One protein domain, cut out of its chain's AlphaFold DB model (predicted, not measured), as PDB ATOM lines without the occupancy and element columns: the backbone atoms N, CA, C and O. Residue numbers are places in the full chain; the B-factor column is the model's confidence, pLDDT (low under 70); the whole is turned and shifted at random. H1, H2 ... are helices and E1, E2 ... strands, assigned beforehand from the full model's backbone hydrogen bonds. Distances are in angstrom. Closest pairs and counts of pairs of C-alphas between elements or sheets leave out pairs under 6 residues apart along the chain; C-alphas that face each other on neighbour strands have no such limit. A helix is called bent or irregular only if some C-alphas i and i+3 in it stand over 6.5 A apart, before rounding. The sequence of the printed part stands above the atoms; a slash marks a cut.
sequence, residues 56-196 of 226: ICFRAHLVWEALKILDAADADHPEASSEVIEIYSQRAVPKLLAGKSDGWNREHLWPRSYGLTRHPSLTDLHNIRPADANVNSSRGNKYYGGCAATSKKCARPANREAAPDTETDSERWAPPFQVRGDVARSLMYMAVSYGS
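What this domain is: This is residues 56 to 196 of the 226 residues of an uncharacterized protein of Triticum turgidum subsp. durum (UniProt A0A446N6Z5). Look for a small hairpin, E3 and E4, near the middle, with H1 to one side of it and H2 to the other; a second hairpin, E1 and E2, lies beyond one end, and the long helix H3 runs past, apart from both hairpins. The loop of residues 140 to 171 makes a far end, tied to E5 by short pairings. The printed part has 141 residues, with under half in the named elements, H1 E1 E2 E3 E4 H2 E5 H3 along the chain: mixed, helices and strands, with two antiparallel two-strand sheets. It is compact, with a radius of gyration of the C-alphas of 15.0 A and spans of 45 by 36 by 27 A.

How they stand to each other: Start at H1, residues 57 to 70. The hairpin of E1, residues 83 to 85, and E2, residues 92 to 94, has N 84 and O 93 at 2.9 A. In the hairpin of E3, residues 104 to 108, and E4, residues 128 to 132, N 105 and O 131 are 2.8 A apart. The closest C-alphas of H1 and E4 are those of Leu 67 and Arg 129, 6.7 A. H2, residues 133 to 139, comes closest to E3 at the C-alphas of Trp 104 and Ala 133, 4.8 A. E5, residues 172 to 174, pairs with no named strand. H3, residues 177 to 194, touches no helix. Every O i to N i+4 pair is within hydrogen-bond range in H1 and H2, and 12 of 14 in H3.

Where its parts are: Find C-alpha 57 at (187.984, 154.238, 258.081), where H1 begins its 20.5 A. H3 spans 26.2 A to C-alpha 194 at (202.558, 140.961, 244.431); it is irregular, C-alphas 178 and 181 being 7.2 A apart.

The domain as a whole: The C-alphas of Ile 56 and Thr 150 are farthest apart, 47.3 A. The printed part has no cut; the links H1 to E1, E3 to E4 and H2 to E5 are long. The pLDDT is under 70 at residues 56 to 61, 149 to 150 and 196.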
ATOM      1  N   ILE A  56     185.400 152.953 254.922       41.69
ATOM      2  CA  ILE A  56     186.792 153.257 254.526       41.69
ATOM      3  C   ILE A  56     187.703 153.483 255.748       41.69
ATOM      4  O   ILE A  56     188.871 153.093 255.716       41.69
ATOM      5  N   CYS A  57     187.182 153.994 256.870       43.72
ATOM      6  CA  CYS A  57     187.984 154.238 258.081       43.72
ATOM      7  C   CYS A  57     188.377 152.956 258.825       43.72
ATOM      8  O   CYS A  57     189.388 152.907 259.523       43.72
ATOM      9  N   PHE A  58     187.609 151.888 258.657       46.12
ATOM     10  CA  PHE A  58     187.689 150.749 259.563       46.12
ATOM     11  C   PHE A  58     188.752 149.720 259.138       46.12
ATOM     12  O   PHE A  58     189.339 149.074 259.992       46.12
ATOM     13  N   ARG A  59     189.176 149.677 257.862       49.25
ATOM     14  CA  ARG A  59     190.371 148.890 257.473       49.25
ATOM     15  C   ARG A  59     191.672 149.499 257.988       49.25
ATOM     16  O   ARG A  59     192.550 148.776 258.442       49.25
ATOM     17  N   ALA A  60     191.795 150.827 257.925       50.78
ATOM     18  CA  ALA A  60     192.950 151.521 258.482       50.78
ATOM     19  C   ALA A  60     193.029 151.310 260.000       50.78
ATOM     20  O   ALA A  60     194.124 151.073 260.500       50.78
ATOM     21  N   HIS A  61     191.882 151.334 260.690       65.75
ATOM     22  CA  HIS A  61     191.783 151.042 262.119       65.75
ATOM     23  C   HIS A  61     192.224 149.608 262.458       65.75
ATOM     24  O   HIS A  61     193.040 149.434 263.354       65.75
ATOM     25  N   LEU A  62     191.802 148.604 261.679       79.25
ATOM     26  CA  LEU A  62     192.216 147.211 261.894       79.25
ATOM     27  C   LEU A  62     193.730 147.001 261.783       79.25
ATOM     28  O   LEU A  62     194.279 146.209 262.537       79.25
ATOM     29  N   VAL A  63     194.416 147.716 260.882       86.50
ATOM     30  CA  VAL A  63     195.884 147.637 260.799       86.50
ATOM     31  C   VAL A  63     196.523 148.167 262.080       86.50
ATOM     32  O   VAL A  63     197.420 147.528 262.609       86.50
ATOM     33  N   TRP A  64     196.056 149.300 262.611       90.06
ATOM     34  CA  TRP A  64     196.586 149.830 263.870       90.06
ATOM     35  C   TRP A  64     196.393 148.858 265.031       90.06
ATOM     36  O   TRP A  64     197.342 148.614 265.768       90.06
ATOM     37  N   GLU A  65     195.197 148.286 265.175       90.19
ATOM     38  CA  GLU A  65     194.928 147.316 266.241       90.19
ATOM     39  C   GLU A  65     195.743 146.032 266.065       90.19
ATOM     40  O   GLU A  65     196.297 145.527 267.036       90.19
ATOM     41  N   ALA A  66     195.912 145.548 264.833       91.19
ATOM     42  CA  ALA A  66     196.753 144.386 264.568       91.19
ATOM     43  C   ALA A  66     198.221 144.638 264.937       91.19
ATOM     44  O   ALA A  66     198.816 143.803 265.606       91.19
ATOM     45  N   LEU A  67     198.796 145.792 264.579       94.06
ATOM     46  CA  LEU A  67     200.178 146.137 264.952       94.06
ATOM     47  C   LEU A  67     200.353 146.254 266.468       94.06
ATOM     48  O   LEU A  67     201.372 145.845 267.008       94.06
ATOM     49  N   LYS A  68     199.340 146.761 267.183       94.00
ATOM     50  CA  LYS A  68     199.363 146.797 268.652       94.00
ATOM     51  C   LYS A  68     199.446 145.403 269.278       94.00
ATOM     52  O   LYS A  68     199.885 145.302 270.416       94.00
ATOM     53  N   ILE A  69     199.006 144.358 268.584       94.38
ATOM     54  CA  ILE A  69     199.111 142.972 269.051       94.38
ATOM     55  C   ILE A  69     200.402 142.330 268.537       94.38
ATOM     56  O   ILE A  69     201.180 141.810 269.326       94.38
ATOM     57  N   LEU A  70     200.657 142.403 267.230       94.06
ATOM     58  CA  LEU A  70     201.775 141.719 266.571       94.06
ATOM     59  C   LEU A  70     203.149 142.262 266.963       94.06
ATOM     60  O   LEU A  70     204.119 141.512 266.954       94.06
ATOM     61  N   ASP A  71     203.232 143.554 267.268       97.25
ATOM     62  CA  ASP A  71     204.473 144.232 267.638       97.25
ATOM     63  C   ASP A  71     204.450 144.670 269.110       97.25
ATOM     64  O   ASP A  71     205.162 145.598 269.493       97.25
ATOM     65  N   ALA A  72     203.607 144.044 269.941       97.38
ATOM     66  CA  ALA A  72     203.551 144.309 271.372       97.38
ATOM     67  C   ALA A  72     204.922 144.092 272.036       97.38
ATOM     68  O   ALA A  72     205.621 143.127 271.737       97.38
ATOM     69  N   ALA A  73     205.294 144.982 272.962       97.31
ATOM     70  CA  ALA A  73     206.545 144.861 273.713       97.31
ATOM     71  C   ALA A  73     206.617 143.581 274.571       97.31
ATOM     72  O   ALA A  73     207.680 142.977 274.672       97.31
ATOM     73  N   ASP A  74     205.486 143.156 275.143       96.06
ATOM     74  CA  ASP A  74     205.309 141.812 275.703       96.06
ATOM     75  C   ASP A  74     204.628 140.925 274.651       96.06
ATOM     76  O   ASP A  74     203.428 141.055 274.402       96.06
ATOM     77  N   ALA A  75     205.414 140.059 274.008       91.75
ATOM     78  CA  ALA A  75     204.931 139.143 272.977       91.75
ATOM     79  C   ALA A  75     204.176 137.929 273.549       91.75
ATOM     80  O   ALA A  75     203.403 137.311 272.818       91.75
ATOM     81  N   ASP A  76     204.376 137.599 274.830       92.56
ATOM     82  CA  ASP A  76     203.685 136.491 275.500       92.56
ATOM     83  C   ASP A  76     202.274 136.913 275.944       92.56
ATOM     84  O   ASP A  76     201.352 136.096 275.960       92.56
ATOM     85  N   HIS A  77     202.086 138.204 276.253       88.25
ATOM     86  CA  HIS A  77     200.797 138.795 276.635       88.25
ATOM     87  C   HIS A  77     200.480 140.069 275.826       88.25
ATOM     88  O   HIS A  77     200.361 141.171 276.384       88.25
ATOM     89  N   PRO A  78     200.302 139.954 274.501       90.81
ATOM     90  CA  PRO A  78     200.243 141.110 273.613       90.81
ATOM     91  C   PRO A  78     199.024 142.008 273.851       90.81
ATOM     92  O   PRO A  78     199.119 143.225 273.672       90.81
ATOM     93  N   GLU A  79     197.890 141.463 274.298       87.38
ATOM     94  CA  GLU A  79     196.696 142.235 274.663       87.38
ATOM     95  C   GLU A  79     196.900 143.056 275.941       87.38
ATOM     96  O   GLU A  79     196.359 144.158 276.052       87.38
ATOM     97  N   ALA A  80     197.683 142.533 276.890       87.94
ATOM     98  CA  ALA A  80     197.975 143.189 278.162       87.94
ATOM     99  C   ALA A  80     199.098 144.230 278.040       87.94
ATOM    100  O   ALA A  80     199.131 145.186 278.816       87.94
ATOM    101  N   SER A  81     199.990 144.079 277.054       94.81
ATOM    102  CA  SER A  81     201.041 145.057 276.773       94.81
ATOM    103  C   SER A  81     200.451 146.447 276.512       94.81
ATOM    104  O   SER A  81     199.528 146.609 275.708       94.81
ATOM    105  N   SER A  82     201.017 147.482 277.128       96.94
ATOM    106  CA  SER A  82     200.660 148.884 276.873       96.94
ATOM    107  C   SER A  82     201.494 149.523 275.756       96.94
ATOM    108  O   SER A  82     201.179 150.633 275.314       96.94
ATOM    109  N   GLU A  83     202.517 148.822 275.264       98.44
ATOM    110  CA  GLU A  83     203.537 149.343 274.353       98.44
ATOM    111  C   GLU A  83     203.725 148.458 273.115       98.44
ATOM    112  O   GLU A  83     203.359 147.277 273.106       98.44
ATOM    113  N   VAL A  84     204.303 149.048 272.067       98.31
ATOM    114  CA  VAL A  84     204.793 148.363 270.861       98.31
ATOM    115  C   VAL A  84     206.284 148.618 270.668       98.31
ATOM    116  O   VAL A  84     206.780 149.649 271.117       98.31
ATOM    117  N   ILE A  85     206.980 147.725 269.968       98.31
ATOM    118  CA  ILE A  85     208.380 147.913 269.570       98.31
ATOM    119  C   ILE A  85     208.450 148.523 268.173       98.31
ATOM    120  O   ILE A  85     208.051 147.907 267.190       98.31
ATOM    121  N   GLU A  86     208.999 149.728 268.064       98.44
ATOM    122  CA  GLU A  86     209.221 150.400 266.781       98.44
ATOM    123  C   GLU A  86     210.371 149.757 265.981       98.44
ATOM    124  O   GLU A  86     211.481 149.566 266.485       98.44
ATOM    125  N   ILE A  87     210.166 149.492 264.688       98.31
ATOM    126  CA  ILE A  87     211.112 148.709 263.876       98.31
ATOM    127  C   ILE A  87     212.494 149.360 263.695       98.31
ATOM    128  O   ILE A  87     213.496 148.656 263.647       98.31
ATOM    129  N   TYR A  88     212.591 150.689 263.611       98.19
ATOM    130  CA  TYR A  88     213.872 151.362 263.333       98.19
ATOM    131  C   TYR A  88     214.530 152.014 264.549       98.19
ATOM    132  O   TYR A  88     215.754 152.119 264.591       98.19
ATOM    133  N   SER A  89     213.746 152.475 265.523       97.69
ATOM    134  CA  SER A  89     214.271 153.020 266.784       97.69
ATOM    135  C   SER A  89     214.538 151.912 267.805       97.69
ATOM    136  O   SER A  89     215.410 152.070 268.655       97.69
ATOM    137  N   GLN A  90     213.812 150.788 267.698       97.69
ATOM    138  CA  GLN A  90     213.917 149.618 268.571       97.69
ATOM    139  C   GLN A  90     213.597 149.945 270.031       97.69
ATOM    140  O   GLN A  90     214.128 149.345 270.962       97.69
ATOM    141  N   ARG A  91     212.700 150.918 270.216       97.50
ATOM    142  CA  ARG A  91     212.183 151.351 271.513       97.50
ATOM    143  C   ARG A  91     210.770 150.824 271.717       97.50
ATOM    144  O   ARG A  91     209.987 150.769 270.768       97.50
ATOM    145  N   ALA A  92     210.455 150.502 272.969       98.00
ATOM    146  CA  ALA A  92     209.080 150.352 273.413       98.00
ATOM    147  C   ALA A  92     208.428 151.737 273.494       98.00
ATOM    148  O   ALA A  92     209.007 152.669 274.058       98.00
ATOM    149  N   VAL A  93     207.256 151.883 272.880       98.06
ATOM    150  CA  VAL A  93     206.480 153.126 272.892       98.06
ATOM    151  C   VAL A  93     205.010 152.842 273.178       98.06
ATOM    152  O   VAL A  93     204.478 151.834 272.705       98.06
ATOM    153  N   PRO A  94     204.294 153.731 273.890       98.12
ATOM    154  CA  PRO A  94     202.893 153.497 274.211       98.12
ATOM    155  C   PRO A  94     202.011 153.308 272.971       98.12
ATOM    156  O   PRO A  94     202.017 154.114 272.032       98.12
ATOM    157  N   LYS A  95     201.133 152.299 273.012       96.62
ATOM    158  CA  LYS A  95     200.106 152.032 271.985       96.62
ATOM    159  C   LYS A  95     199.209 153.242 271.723       96.62
ATOM    160  O   LYS A  95     198.706 153.416 270.615       96.62
ATOM    161  N   LEU A  96     199.014 154.089 272.736       95.94
ATOM    162  CA  LEU A  96     198.186 155.295 272.660       95.94
ATOM    163  C   LEU A  96     198.795 156.402 271.776       95.94
ATOM    164  O   LEU A  96     198.087 157.338 271.408       95.94
ATOM    165  N   LEU A  97     200.092 156.321 271.457       97.12
ATOM    166  CA  LEU A  97     200.781 157.277 270.585       97.12
ATOM    167  C   LEU A  97     200.642 156.940 269.090       97.12
ATOM    168  O   LEU A  97     201.173 157.664 268.250       97.12
ATOM    169  N   ALA A  98     199.901 155.884 268.746       95.62
ATOM    170  CA  ALA A  98     199.595 155.515 267.368       95.62
ATOM    171  C   ALA A  98     199.013 156.695 266.571       95.62
ATOM    172  O   ALA A  98     197.988 157.267 266.945       95.62
ATOM    173  N   GLY A  99     199.646 157.042 265.450       92.88
ATOM    174  CA  GLY A  99     199.180 158.081 264.528       92.88
ATOM    175  C   GLY A  99     199.430 159.516 264.990       92.88
ATOM    176  O   GLY A  99     199.018 160.447 264.297       92.88
ATOM    177  N   LYS A 100     200.090 159.717 266.137       93.62
ATOM    178  CA  LYS A 100     200.473 161.049 266.615       93.62
ATOM    179  C   LYS A 100     201.780 161.506 265.972       93.62
ATOM    180  O   LYS A 100     202.617 160.690 265.597       93.62
ATOM    181  N   SER A 101     201.959 162.820 265.854       89.94
ATOM    182  CA  SER A 101     203.157 163.423 265.251       89.94
ATOM    183  C   SER A 101     204.434 163.173 266.054       89.94
ATOM    184  O   SER A 101     205.503 163.060 265.473       89.94
ATOM    185  N   ASP A 102     204.313 163.091 267.376       90.25
ATOM    186  CA  ASP A 102     205.372 162.773 268.340       90.25
ATOM    187  C   ASP A 102     205.374 161.288 268.747       90.25
ATOM    188  O   ASP A 102     206.056 160.895 269.689       90.25
ATOM    189  N   GLY A 103     204.568 160.478 268.062       96.56
ATOM    190  CA  GLY A 103     204.409 159.059 268.320       96.56
ATOM    191  C   GLY A 103     204.940 158.205 267.181       96.56
ATOM    192  O   GLY A 103     205.937 158.520 266.531       96.56
ATOM    193  N   TRP A 104     204.214 157.125 266.907       97.69
ATOM    194  CA  TRP A 104     204.578 156.161 265.880       97.69
ATOM    195  C   TRP A 104     203.537 156.087 264.771       97.69
ATOM    196  O   TRP A 104     202.330 156.245 264.978       97.69
ATOM    197  N   ASN A 105     204.023 155.815 263.567       95.81
ATOM    198  CA  ASN A 105     203.238 155.627 262.363       95.81
ATOM    199  C   ASN A 105     203.437 154.236 261.761       95.81
ATOM    200  O   ASN A 105     204.340 153.489 262.126       95.81
ATOM    201  N   ARG A 106     202.560 153.899 260.815       95.06
ATOM    202  CA  ARG A 106     202.661 152.685 260.001       95.06
ATOM    203  C   ARG A 106     203.746 152.890 258.950       95.06
ATOM    204  O   ARG A 106     203.569 153.702 258.044       95.06
ATOM    205  N   GLU A 107     204.848 152.177 259.093       95.94
ATOM    206  CA  GLU A 107     205.897 152.082 258.087       95.94
ATOM    207  C   GLU A 107     205.546 150.988 257.079       95.94
ATOM    208  O   GLU A 107     205.182 149.882 257.472       95.94
ATOM    209  N   HIS A 108     205.684 151.291 255.790       93.69
ATOM    210  CA  HIS A 108     205.563 150.322 254.699       93.69
ATOM    211  C   HIS A 108     206.964 149.874 254.282       93.69
ATOM    212  O   HIS A 108     207.675 150.615 253.596       93.69
ATOM    213  N   LEU A 109     207.359 148.655 254.656       93.94
ATOM    214  CA  LEU A 109     208.720 148.157 254.417       93.94
ATOM    215  C   LEU A 109     209.055 148.135 252.925       93.94
ATOM    216  O   LEU A 109     210.084 148.662 252.513       93.94
ATOM    217  N   TRP A 110     208.134 147.659 252.094       90.12
ATOM    218  CA  TRP A 110     208.083 147.962 250.670       90.12
ATOM    219  C   TRP A 110     207.317 149.281 250.458       90.12
ATOM    220  O   TRP A 110     206.089 149.292 250.624       90.12
ATOM    221  N   PRO A 111     207.987 150.390 250.076       87.75
ATOM    222  CA  PRO A 111     207.348 151.687 249.863       87.75
ATOM    223  C   PRO A 111     206.180 151.613 248.883       87.75
ATOM    224  O   PRO A 111     206.223 150.885 247.901       87.75
ATOM    225  N   ARG A 112     205.142 152.430 249.067       83.12
ATOM    226  CA  ARG A 112     203.976 152.427 248.159       83.12
ATOM    227  C   ARG A 112     204.273 152.970 246.759       83.12
ATOM    228  O   ARG A 112     203.789 152.423 245.771       83.12
ATOM    229  N   SER A 113     205.126 153.997 246.669       81.62
ATOM    230  CA  SER A 113     205.705 154.499 245.401       81.62
ATOM    231  C   SER A 113     206.408 153.389 244.607       81.62
ATOM    232  O   SER A 113     206.560 153.455 243.391       81.62
ATOM    233  N   TYR A 114     206.712 152.315 245.327       79.12
ATOM    234  CA  TYR A 114     207.036 150.954 244.976       79.12
ATOM    235  C   TYR A 114     206.351 150.218 243.822       79.12
ATOM    236  O   TYR A 114     206.702 149.074 243.563       79.12
ATOM    237  N   GLY A 115     205.308 150.772 243.204       76.75
ATOM    238  CA  GLY A 115     204.363 149.998 242.377       76.75
ATOM    239  C   GLY A 115     203.254 149.287 243.173       76.75
ATOM    240  O   GLY A 115     202.500 148.508 242.599       76.75
ATOM    241  N   LEU A 116     203.102 149.570 244.475       79.19
ATOM    242  CA  LEU A 116     201.988 149.063 245.287       79.19
ATOM    243  C   LEU A 116     200.840 150.073 245.286       79.19
ATOM    244  O   LEU A 116     200.812 151.014 246.082       79.19
ATOM    245  N   THR A 117     199.884 149.886 244.376       73.19
ATOM    246  CA  THR A 117     198.795 150.855 244.151       73.19
ATOM    247  C   THR A 117     197.411 150.358 244.569       73.19
ATOM    248  O   THR A 117     196.486 151.164 244.662       73.19
ATOM    249  N   ARG A 118     197.236 149.058 244.852       72.06
ATOM    250  CA  ARG A 118     195.914 148.435 245.058       72.06
ATOM    251  C   ARG A 118     195.853 147.560 246.303       72.06
ATOM    252  O   ARG A 118     196.834 146.944 246.690       72.06
ATOM    253  N   HIS A 119     194.674 147.461 246.911       73.00
ATOM    254  CA  HIS A 119     194.424 146.456 247.947       73.00
ATOM    255  C   HIS A 119     194.502 145.034 247.357       73.00
ATOM    256  O   HIS A 119     194.119 144.851 246.200       73.00
ATOM    257  N   PRO A 120     194.944 144.027 248.137       77.12
ATOM    258  CA  PRO A 120     195.224 144.080 249.579       77.12
ATOM    259  C   PRO A 120     196.611 144.618 249.982       77.12
ATOM    260  O   PRO A 120     196.786 144.927 251.159       77.12
ATOM    261  N   SER A 121     197.539 144.834 249.043       79.44
ATOM    262  CA  SER A 121     198.957 145.120 249.347       79.44
ATOM    263  C   SER A 121     199.210 146.366 250.206       79.44
ATOM    264  O   SER A 121     200.178 146.423 250.959       79.44
ATOM    265  N   LEU A 122     198.316 147.358 250.151       80.94
ATOM    266  CA  LEU A 122     198.414 148.587 250.953       80.94
ATOM    267  C   LEU A 122     198.207 148.373 252.459       80.94
ATOM    268  O   LEU A 122     198.572 149.234 253.260       80.94
ATOM    269  N   THR A 123     197.559 147.272 252.828       84.19
ATOM    270  CA  THR A 123     197.118 146.950 254.193       84.19
ATOM    271  C   THR A 123     197.630 145.587 254.652       84.19
ATOM    272  O   THR A 123     197.146 145.066 255.651       84.19
ATOM    273  N   ASP A 124     198.557 144.992 253.904       87.19
ATOM    274  CA  ASP A 124     199.132 143.691 254.222       87.19
ATOM    275  C   ASP A 124     200.067 143.808 255.431       87.19
ATOM    276  O   ASP A 124     201.044 144.559 255.403       87.19
ATOM    277  N   LEU A 125     199.753 143.083 256.506       89.94
ATOM    278  CA  LEU A 125     200.485 143.152 257.770       89.94
ATOM    279  C   LEU A 125     201.904 142.585 257.665       89.94
ATOM    280  O   LEU A 125     202.760 142.970 258.453       89.94
ATOM    281  N   HIS A 126     202.203 141.764 256.656       90.44
ATOM    282  CA  HIS A 126     203.580 141.346 256.389       90.44
ATOM    283  C   HIS A 126     204.468 142.500 255.906       90.44
ATOM    284  O   HIS A 126     205.693 142.385 255.945       90.44
ATOM    285  N   ASN A 127     203.876 143.613 255.464       91.81
ATOM    286  CA  ASN A 127     204.584 144.780 254.942       91.81
ATOM    287  C   ASN A 127     204.518 146.010 255.854       91.81
ATOM    288  O   ASN A 127     205.070 147.052 255.500       91.81
ATOM    289  N   ILE A 128     203.800 145.933 256.976       94.44
ATOM    290  CA  ILE A 128     203.534 147.097 257.819       94.44
ATOM    291  C   ILE A 128     204.104 146.869 259.207       94.44
ATOM    292  O   ILE A 128     203.854 145.833 259.809       94.44
ATOM    293  N   ARG A 129     204.845 147.854 259.717       97.25
ATOM    294  CA  ARG A 129     205.410 147.837 261.071       97.25
ATOM    295  C   ARG A 129     205.231 149.186 261.765       97.25
ATOM    296  O   ARG A 129     205.126 150.204 261.077       97.25
ATOM    297  N   PRO A 130     205.173 149.233 263.104       97.94
ATOM    298  CA  PRO A 130     205.250 150.492 263.835       97.94
ATOM    299  C   PRO A 130     206.647 151.104 263.676       97.94
ATOM    300  O   PRO A 130     207.658 150.417 263.798       97.94
ATOM    301  N   ALA A 131     206.722 152.403 263.416       98.38
ATOM    302  CA  ALA A 131     207.971 153.154 263.389       98.38
ATOM    303  C   ALA A 131     207.743 154.556 263.948       98.38
ATOM    304  O   ALA A 131     206.704 155.152 263.660       98.38
ATOM    305  N   ASP A 132     208.724 155.099 264.666       98.50
ATOM    306  CA  ASP A 132     208.735 156.509 265.070       98.50
ATOM    307  C   ASP A 132     208.406 157.399 263.859       98.50
ATOM    308  O   ASP A 132     208.932 157.193 262.757       98.50
ATOM    309  N   ALA A 133     207.493 158.355 264.033       97.81
ATOM    310  CA  ALA A 133     206.979 159.167 262.934       97.81
ATOM    311  C   ALA A 133     208.081 159.970 262.216       97.81
ATOM    312  O   ALA A 133     208.036 160.106 260.988       97.81
ATOM    313  N   ASN A 134     209.087 160.454 262.948       97.31
ATOM    314  CA  ASN A 134     210.213 161.204 262.396       97.31
ATOM    315  C   ASN A 134     211.185 160.278 261.668       97.31
ATOM    316  O   ASN A 134     211.639 160.597 260.565       97.31
ATOM    317  N   VAL A 135     211.461 159.105 262.244       97.88
ATOM    318  CA  VAL A 135     212.319 158.092 261.613       97.88
ATOM    319  C   VAL A 135     211.684 157.578 260.320       97.88
ATOM    320  O   VAL A 135     212.362 157.492 259.299       97.88
ATOM    321  N   ASN A 136     210.377 157.311 260.325       97.50
ATOM    322  CA  ASN A 136     209.617 156.899 259.144       97.50
ATOM    323  C   ASN A 136     209.670 157.971 258.037       97.50
ATOM    324  O   ASN A 136     210.025 157.686 256.894       97.50
ATOM    325  N   SER A 137     209.429 159.235 258.398       96.00
ATOM    326  CA  SER A 137     209.563 160.367 257.471       96.00
ATOM    327  C   SER A 137     210.979 160.473 256.882       96.00
ATOM    328  O   SER A 137     211.148 160.651 255.676       96.00
ATOM    329  N   SER A 138     212.011 160.288 257.714       95.56
ATOM    330  CA  SER A 138     213.422 160.321 257.305       95.56
ATOM    331  C   SER A 138     213.827 159.152 256.397       95.56
ATOM    332  O   SER A 138     214.640 159.332 255.477       95.56
ATOM    333  N   ARG A 139     213.252 157.963 256.621       95.38
ATOM    334  CA  ARG A 139     213.411 156.792 255.750       95.38
ATOM    335  C   ARG A 139     212.811 157.071 254.375       95.38
ATOM    336  O   ARG A 139     213.447 156.775 253.360       95.38
ATOM    337  N   GLY A 140     211.609 157.645 254.332       93.62
ATOM    338  CA  GLY A 140     210.920 158.007 253.095       93.62
ATOM    339  C   GLY A 140     210.726 156.806 252.166       93.62
ATOM    340  O   GLY A 140     210.104 155.814 252.529       93.62
ATOM    341  N   ASN A 141     211.261 156.888 250.948       90.25
ATOM    342  CA  ASN A 141     211.240 155.803 249.960       90.25
ATOM    343  C   ASN A 141     212.636 155.243 249.648       90.25
ATOM    344  O   ASN A 141     212.802 154.605 248.616       90.25
ATOM    345  N   LYS A 142     213.636 155.491 250.497       90.56
ATOM    346  CA  LYS A 142     215.011 155.029 250.269       90.56
ATOM    347  C   LYS A 142     215.085 153.505 250.179       90.56
ATOM    348  O   LYS A 142     214.352 152.785 250.866       90.56
ATOM    349  N   TYR A 143     216.014 153.017 249.365       87.62
ATOM    350  CA  TYR A 143     216.292 151.590 249.262       87.62
ATOM    351  C   TYR A 143     216.997 151.078 250.498       87.62
ATOM    352  O   TYR A 143     217.786 151.790 251.118       87.62
ATOM    353  N   TYR A 144     216.769 149.810 250.814       90.12
ATOM    354  CA  TYR A 144     217.572 149.171 251.837       90.12
ATOM    355  C   TYR A 144     218.997 148.946 251.343       90.12
ATOM    356  O   TYR A 144     219.210 148.467 250.230       90.12
ATOM    357  N   GLY A 145     219.966 149.322 252.170       88.12
ATOM    358  CA  GLY A 145     221.382 149.177 251.866       88.12
ATOM    359  C   GLY A 145     222.252 149.940 252.855       88.12
ATOM    360  O   GLY A 145     221.864 151.000 253.342       88.12
ATOM    361  N   GLY A 146     223.430 149.389 253.141       85.81
ATOM    362  CA  GLY A 146     224.468 150.092 253.890       85.81
ATOM    363  C   GLY A 146     225.019 151.268 253.096       85.81
ATOM    364  O   GLY A 146     225.032 151.254 251.860       85.81
ATOM    365  N   CYS A 147     225.511 152.280 253.798       82.25
ATOM    366  CA  CYS A 147     226.317 153.291 253.138       82.25
ATOM    367  C   CYS A 147     227.642 152.687 252.657       82.25
ATOM    368  O   CYS A 147     228.218 151.808 253.298       82.25
ATOM    369  N   ALA A 148     228.204 153.223 251.573       73.56
ATOM    370  CA  ALA A 148     229.612 152.971 251.283       73.56
ATOM    371  C   ALA A 148     230.472 153.569 252.412       73.56
ATOM    372  O   ALA A 148     230.297 154.740 252.752       73.56
ATOM    373  N   ALA A 149     231.424 152.800 252.952       65.31
ATOM    374  CA  ALA A 149     232.278 153.210 254.076       65.31
ATOM    375  C   ALA A 149     233.061 154.520 253.832       65.31
ATOM    376  O   ALA A 149     233.493 155.181 254.770       65.31
ATOM    377  N   THR A 150     233.236 154.915 252.569       64.44
ATOM    378  CA  THR A 150     233.931 156.139 252.143       64.44
ATOM    379  C   THR A 150     232.990 157.316 251.855       64.44
ATOM    380  O   THR A 150     233.445 158.407 251.501       64.44
ATOM    381  N   SER A 151     231.673 157.130 251.985       73.75
ATOM    382  CA  SER A 151     230.687 158.167 251.693       73.75
ATOM    383  C   SER A 151     230.651 159.213 252.804       73.75
ATOM    384  O   SER A 151     230.077 158.996 253.867       73.75
ATOM    385  N   LYS A 152     231.167 160.415 252.517       74.94
ATOM    386  CA  LYS A 152     231.035 161.595 253.399       74.94
ATOM    387  C   LYS A 152     229.579 162.021 253.647       74.94
ATOM    388  O   LYS A 152     229.337 162.885 254.479       74.94
ATOM    389  N   LYS A 153     228.626 161.468 252.886       86.12
ATOM    390  CA  LYS A 153     227.191 161.764 252.983       86.12
ATOM    391  C   LYS A 153     226.426 160.754 253.842       86.12
ATOM    392  O   LYS A 153     225.213 160.894 253.961       86.12
ATOM    393  N   CYS A 154     227.099 159.743 254.389       90.75
ATOM    394  CA  CYS A 154     226.448 158.789 255.270       90.75
ATOM    395  C   CYS A 154     226.249 159.372 256.671       90.75
ATOM    396  O   CYS A 154     227.204 159.857 257.280       90.75
ATOM    397  N   ALA A 155     225.028 159.280 257.188       92.81
ATOM    398  CA  ALA A 155     224.689 159.611 258.564       92.81
ATOM    399  C   ALA A 155     224.474 158.337 259.391       92.81
ATOM    400  O   ALA A 155     223.837 157.390 258.925       92.81
ATOM    401  N   ARG A 156     224.992 158.346 260.625       93.38
ATOM    402  CA  ARG A 156     224.815 157.302 261.639       93.38
ATOM    403  C   ARG A 156     224.723 157.953 263.034       93.38
ATOM    404  O   ARG A 156     225.672 158.644 263.408       93.38
ATOM    405  N   PRO A 157     223.632 157.770 263.800       95.38
ATOM    406  CA  PRO A 157     222.400 157.088 263.402       95.38
ATOM    407  C   PRO A 157     221.722 157.790 262.220       95.38
ATOM    408  O   PRO A 157     221.957 158.970 261.954       95.38
ATOM    409  N   ALA A 158     220.872 157.057 261.508       96.00
ATOM    410  CA  ALA A 158     220.185 157.562 260.325       96.00
ATOM    411  C   ALA A 158     219.218 158.720 260.632       96.00
ATOM    412  O   ALA A 158     218.904 159.539 259.769       96.00
ATOM    413  N   ASN A 159     218.744 158.787 261.872       96.75
ATOM    414  CA  ASN A 159     217.901 159.838 262.412       96.75
ATOM    415  C   ASN A 159     218.129 159.910 263.937       96.75
ATOM    416  O   ASN A 159     218.571 158.926 264.530       96.75
ATOM    417  N   ARG A 160     217.858 161.054 264.579       96.75
ATOM    418  CA  ARG A 160     218.095 161.253 266.021       96.75
ATOM    419  C   ARG A 160     217.336 160.240 266.883       96.75
ATOM    420  O   ARG A 160     217.854 159.818 267.913       96.75
ATOM    421  N   GLU A 161     216.129 159.868 266.472       97.19
ATOM    422  CA  GLU A 161     215.273 158.920 267.182       97.19
ATOM    423  C   GLU A 161     215.532 157.451 266.788       97.19
ATOM    424  O   GLU A 161     214.998 156.547 267.431       97.19
ATOM    425  N   ALA A 162     216.342 157.191 265.756       97.56
ATOM    426  CA  ALA A 162     216.644 155.843 265.272       97.56
ATOM    427  C   ALA A 162     217.718 155.135 266.117       97.56
ATOM    428  O   ALA A 162     218.499 155.774 266.826       97.56
ATOM    429  N   ALA A 163     217.801 153.805 266.004       97.88
ATOM    430  CA  ALA A 163     218.831 153.044 266.701       97.88
ATOM    431  C   ALA A 163     220.253 153.438 266.219       97.88
ATOM    432  O   ALA A 163     220.428 153.791 265.043       97.88
ATOM    433  N   PRO A 164     221.290 153.359 267.081       96.88
ATOM    434  CA  PRO A 164     222.653 153.833 266.777       96.88
ATOM    435  C   PRO A 164     223.346 153.164 265.579       96.88
ATOM    436  O   PRO A 164     224.328 153.678 265.038       96.88
ATOM    437  N   ASP A 165     222.885 151.983 265.190       95.25
ATOM    438  CA  ASP A 165     223.415 151.152 264.112       95.25
ATOM    439  C   ASP A 165     222.643 151.285 262.790       95.25
ATOM    440  O   ASP A 165     222.926 150.568 261.828       95.25
ATOM    441  N   THR A 166     221.705 152.231 262.722       96.44
ATOM    442  CA  THR A 166     221.069 152.645 261.469       96.44
ATOM    443  C   THR A 166     221.979 153.547 260.648       96.44
ATOM    444  O   THR A 166     222.748 154.342 261.190       96.44
ATOM    445  N   GLU A 167     221.864 153.469 259.324       95.00
ATOM    446  CA  GLU A 167     222.641 154.301 258.400       95.00
ATOM    447  C   GLU A 167     221.735 154.895 257.325       95.00
ATOM    448  O   GLU A 167     220.759 154.269 256.911       95.00
ATOM    449  N   THR A 168     222.037 156.098 256.840       94.12
ATOM    450  CA  THR A 168     221.323 156.646 255.683       94.12
ATOM    451  C   THR A 168     222.165 157.610 254.866       94.12
ATOM    452  O   THR A 168     223.050 158.285 255.387       94.12
ATOM    453  N   ASP A 169     221.846 157.709 253.580       91.38
ATOM    454  CA  ASP A 169     222.256 158.804 252.707       91.38
ATOM    455  C   ASP A 169     221.042 159.309 251.895       91.38
ATOM    456  O   ASP A 169     219.890 159.151 252.311       91.38
ATOM    457  N   SER A 170     221.269 159.968 250.755       88.75
ATOM    458  CA  SER A 170     220.190 160.481 249.901       88.75
ATOM    459  C   SER A 170     219.330 159.394 249.245       88.75
ATOM    460  O   SER A 170     218.213 159.693 248.838       88.75
ATOM    461  N   GLU A 171     219.826 158.160 249.131       86.06
ATOM    462  CA  GLU A 171     219.175 157.072 248.388       86.06
ATOM    463  C   GLU A 171     218.982 155.799 249.219       86.06
ATOM    464  O   GLU A 171     218.075 155.014 248.933       86.06
ATOM    465  N   ARG A 172     219.819 155.583 250.238       89.19
ATOM    466  CA  ARG A 172     219.909 154.341 251.009       89.19
ATOM    467  C   ARG A 172     219.528 154.514 252.471       89.19
ATOM    468  O   ARG A 172     219.738 155.565 253.084       89.19
ATOM    469  N   TRP A 173     218.997 153.434 253.029       93.00
ATOM    470  CA  TRP A 173     218.654 153.264 254.431       93.00
ATOM    471  C   TRP A 173     219.101 151.879 254.910       93.00
ATOM    472  O   TRP A 173     218.639 150.858 254.400       93.00
ATOM    473  N   ALA A 174     219.957 151.814 255.922       93.94
ATOM    474  CA  ALA A 174     220.274 150.580 256.621       93.94
ATOM    475  C   ALA A 174     219.470 150.535 257.927       93.94
ATOM    476  O   ALA A 174     219.658 151.410 258.779       93.94
ATOM    477  N   PRO A 175     218.585 149.542 258.116       95.69
ATOM    478  CA  PRO A 175     217.880 149.378 259.372       95.69
ATOM    479  C   PRO A 175     218.822 148.761 260.429       95.69
ATOM    480  O   PRO A 175     219.905 148.258 260.074       95.69
ATOM    481  N   PRO A 176     218.414 148.764 261.713       96.38
ATOM    482  CA  PRO A 176     219.181 148.152 262.798       96.38
ATOM    483  C   PRO A 176     219.485 146.686 262.492       96.38
ATOM    484  O   PRO A 176     218.669 146.005 261.861       96.38
ATOM    485  N   PHE A 177     220.635 146.177 262.932       94.25
ATOM    486  CA  PHE A 177     221.087 144.826 262.599       94.25
ATOM    487  C   PHE A 177     220.048 143.758 262.953       94.25
ATOM    488  O   PHE A 177     219.784 142.887 262.122       94.25
ATOM    489  N   GLN A 178     219.411 143.859 264.125       95.12
ATOM    490  CA  GLN A 178     218.468 142.841 264.591       95.12
ATOM    491  C   GLN A 178     217.218 142.668 263.712       95.12
ATOM    492  O   GLN A 178     216.673 141.571 263.668       95.12
ATOM    493  N   VAL A 179     216.797 143.692 262.960       95.75
ATOM    494  CA  VAL A 179     215.577 143.628 262.125       95.75
ATOM    495  C   VAL A 179     215.863 143.458 260.636       95.75
ATOM    496  O   VAL A 179     214.934 143.348 259.836       95.75
ATOM    497  N   ARG A 180     217.135 143.405 260.214       92.81
ATOM    498  CA  ARG A 180     217.490 143.228 258.790       92.81
ATOM    499  C   ARG A 180     216.885 141.954 258.202       92.81
ATOM    500  O   ARG A 180     216.427 141.972 257.063       92.81
ATOM    501  N   GLY A 181     216.842 140.874 258.983       92.12
ATOM    502  CA  GLY A 181     216.210 139.618 258.579       92.12
ATOM    503  C   GLY A 181     214.693 139.733 258.404       92.12
ATOM    504  O   GLY A 181     214.157 139.205 257.431       92.12
ATOM    505  N   ASP A 182     214.006 140.445 259.302       92.50
ATOM    506  CA  ASP A 182     212.559 140.686 259.199       92.50
ATOM    507  C   ASP A 182     212.222 141.528 257.974       92.50
ATOM    508  O   ASP A 182     211.368 141.146 257.177       92.50
ATOM    509  N   VAL A 183     212.960 142.623 257.774       94.12
ATOM    510  CA  VAL A 183     212.818 143.483 256.595       94.12
ATOM    511  C   VAL A 183     213.031 142.679 255.313       94.12
ATOM    512  O   VAL A 183     212.209 142.748 254.403       94.12
ATOM    513  N   ALA A 184     214.091 141.869 255.247       89.88
ATOM    514  CA  ALA A 184     214.386 141.028 254.091       89.88
ATOM    515  C   ALA A 184     213.249 140.041 253.771       89.88
ATOM    516  O   ALA A 184     212.831 139.933 252.617       89.88
ATOM    517  N   ARG A 185     212.703 139.361 254.789       91.00
ATOM    518  CA  ARG A 185     211.564 138.443 254.623       91.00
ATOM    519  C   ARG A 185     210.307 139.163 254.156       91.00
ATOM    520  O   ARG A 185     209.641 138.668 253.253       91.00
ATOM    521  N   SER A 186     210.006 140.331 254.722       91.25
ATOM    522  CA  SER A 186     208.876 141.158 254.296       91.25
ATOM    523  C   SER A 186     209.001 141.576 252.832       91.25
ATOM    524  O   SER A 186     208.041 141.452 252.076       91.25
ATOM    525  N   LEU A 187     210.183 142.011 252.390       89.69
ATOM    526  CA  LEU A 187     210.415 142.376 250.989       89.69
ATOM    527  C   LEU A 187     210.268 141.177 250.047       89.69
ATOM    528  O   LEU A 187     209.605 141.295 249.019       89.69
ATOM    529  N   MET A 188     210.841 140.026 250.415       87.25
ATOM    530  CA  MET A 188     210.702 138.786 249.648       87.25
ATOM    531  C   MET A 188     209.237 138.360 249.547       87.25
ATOM    532  O   MET A 188     208.759 138.060 248.456       87.25
ATOM    533  N   TYR A 189     208.495 138.406 250.656       89.06
ATOM    534  CA  TYR A 189     207.060 138.141 250.667       89.06
ATOM    535  C   TYR A 189     206.310 139.077 249.712       89.06
ATOM    536  O   TYR A 189     205.482 138.615 248.933       89.06
ATOM    537  N   MET A 190     206.618 140.377 249.710       86.44
ATOM    538  CA  MET A 190     205.951 141.323 248.812       86.44
ATOM    539  C   MET A 190     206.270 141.062 247.337       86.44
ATOM    540  O   MET A 190     205.365 141.131 246.504       86.44
ATOM    541  N   ALA A 191     207.519 140.722 247.016       85.31
ATOM    542  CA  ALA A 191     207.924 140.345 245.663       85.31
ATOM    543  C   ALA A 191     207.238 139.045 245.203       85.31
ATOM    544  O   ALA A 191     206.728 138.970 244.092       85.31
ATOM    545  N   VAL A 192     207.142 138.038 246.071       85.50
ATOM    546  CA  VAL A 192     206.457 136.772 245.767       85.50
ATOM    547  C   VAL A 192     204.945 136.974 245.598       85.50
ATOM    548  O   VAL A 192     204.367 136.525 244.610       85.50
ATOM    549  N   SER A 193     204.303 137.668 246.539       84.12
ATOM    550  CA  SER A 193     202.842 137.806 246.606       84.12
ATOM    551  C   SER A 193     202.278 138.800 245.592       84.12
ATOM    552  O   SER A 193     201.147 138.641 245.134       84.12
ATOM    553  N   TYR A 194     203.039 139.844 245.254       81.00
ATOM    554  CA  TYR A 194     202.558 140.961 244.431       81.00
ATOM    555  C   TYR A 194     203.458 141.285 243.237       81.00
ATOM    556  O   TYR A 194     203.152 142.209 242.477       81.00
ATOM    557  N   GLY A 195     204.565 140.562 243.066       75.38
ATOM    558  CA  GLY A 195     205.495 140.775 241.967       75.38
ATOM    559  C   GLY A 195     205.074 140.148 240.652       75.38
ATOM    560  O   GLY A 195     205.672 140.502 239.652       75.38
ATOM    561  N   SER A 196     204.040 139.305 240.599       68.81
ATOM    562  CA  SER A 196     203.468 138.782 239.349       68.81
ATOM    563  C   SER A 196     201.950 138.999 239.287       68.81
ATOM    564  O   SER A 196     201.284 139.148 240.310       68.81
TER     565      SER A 196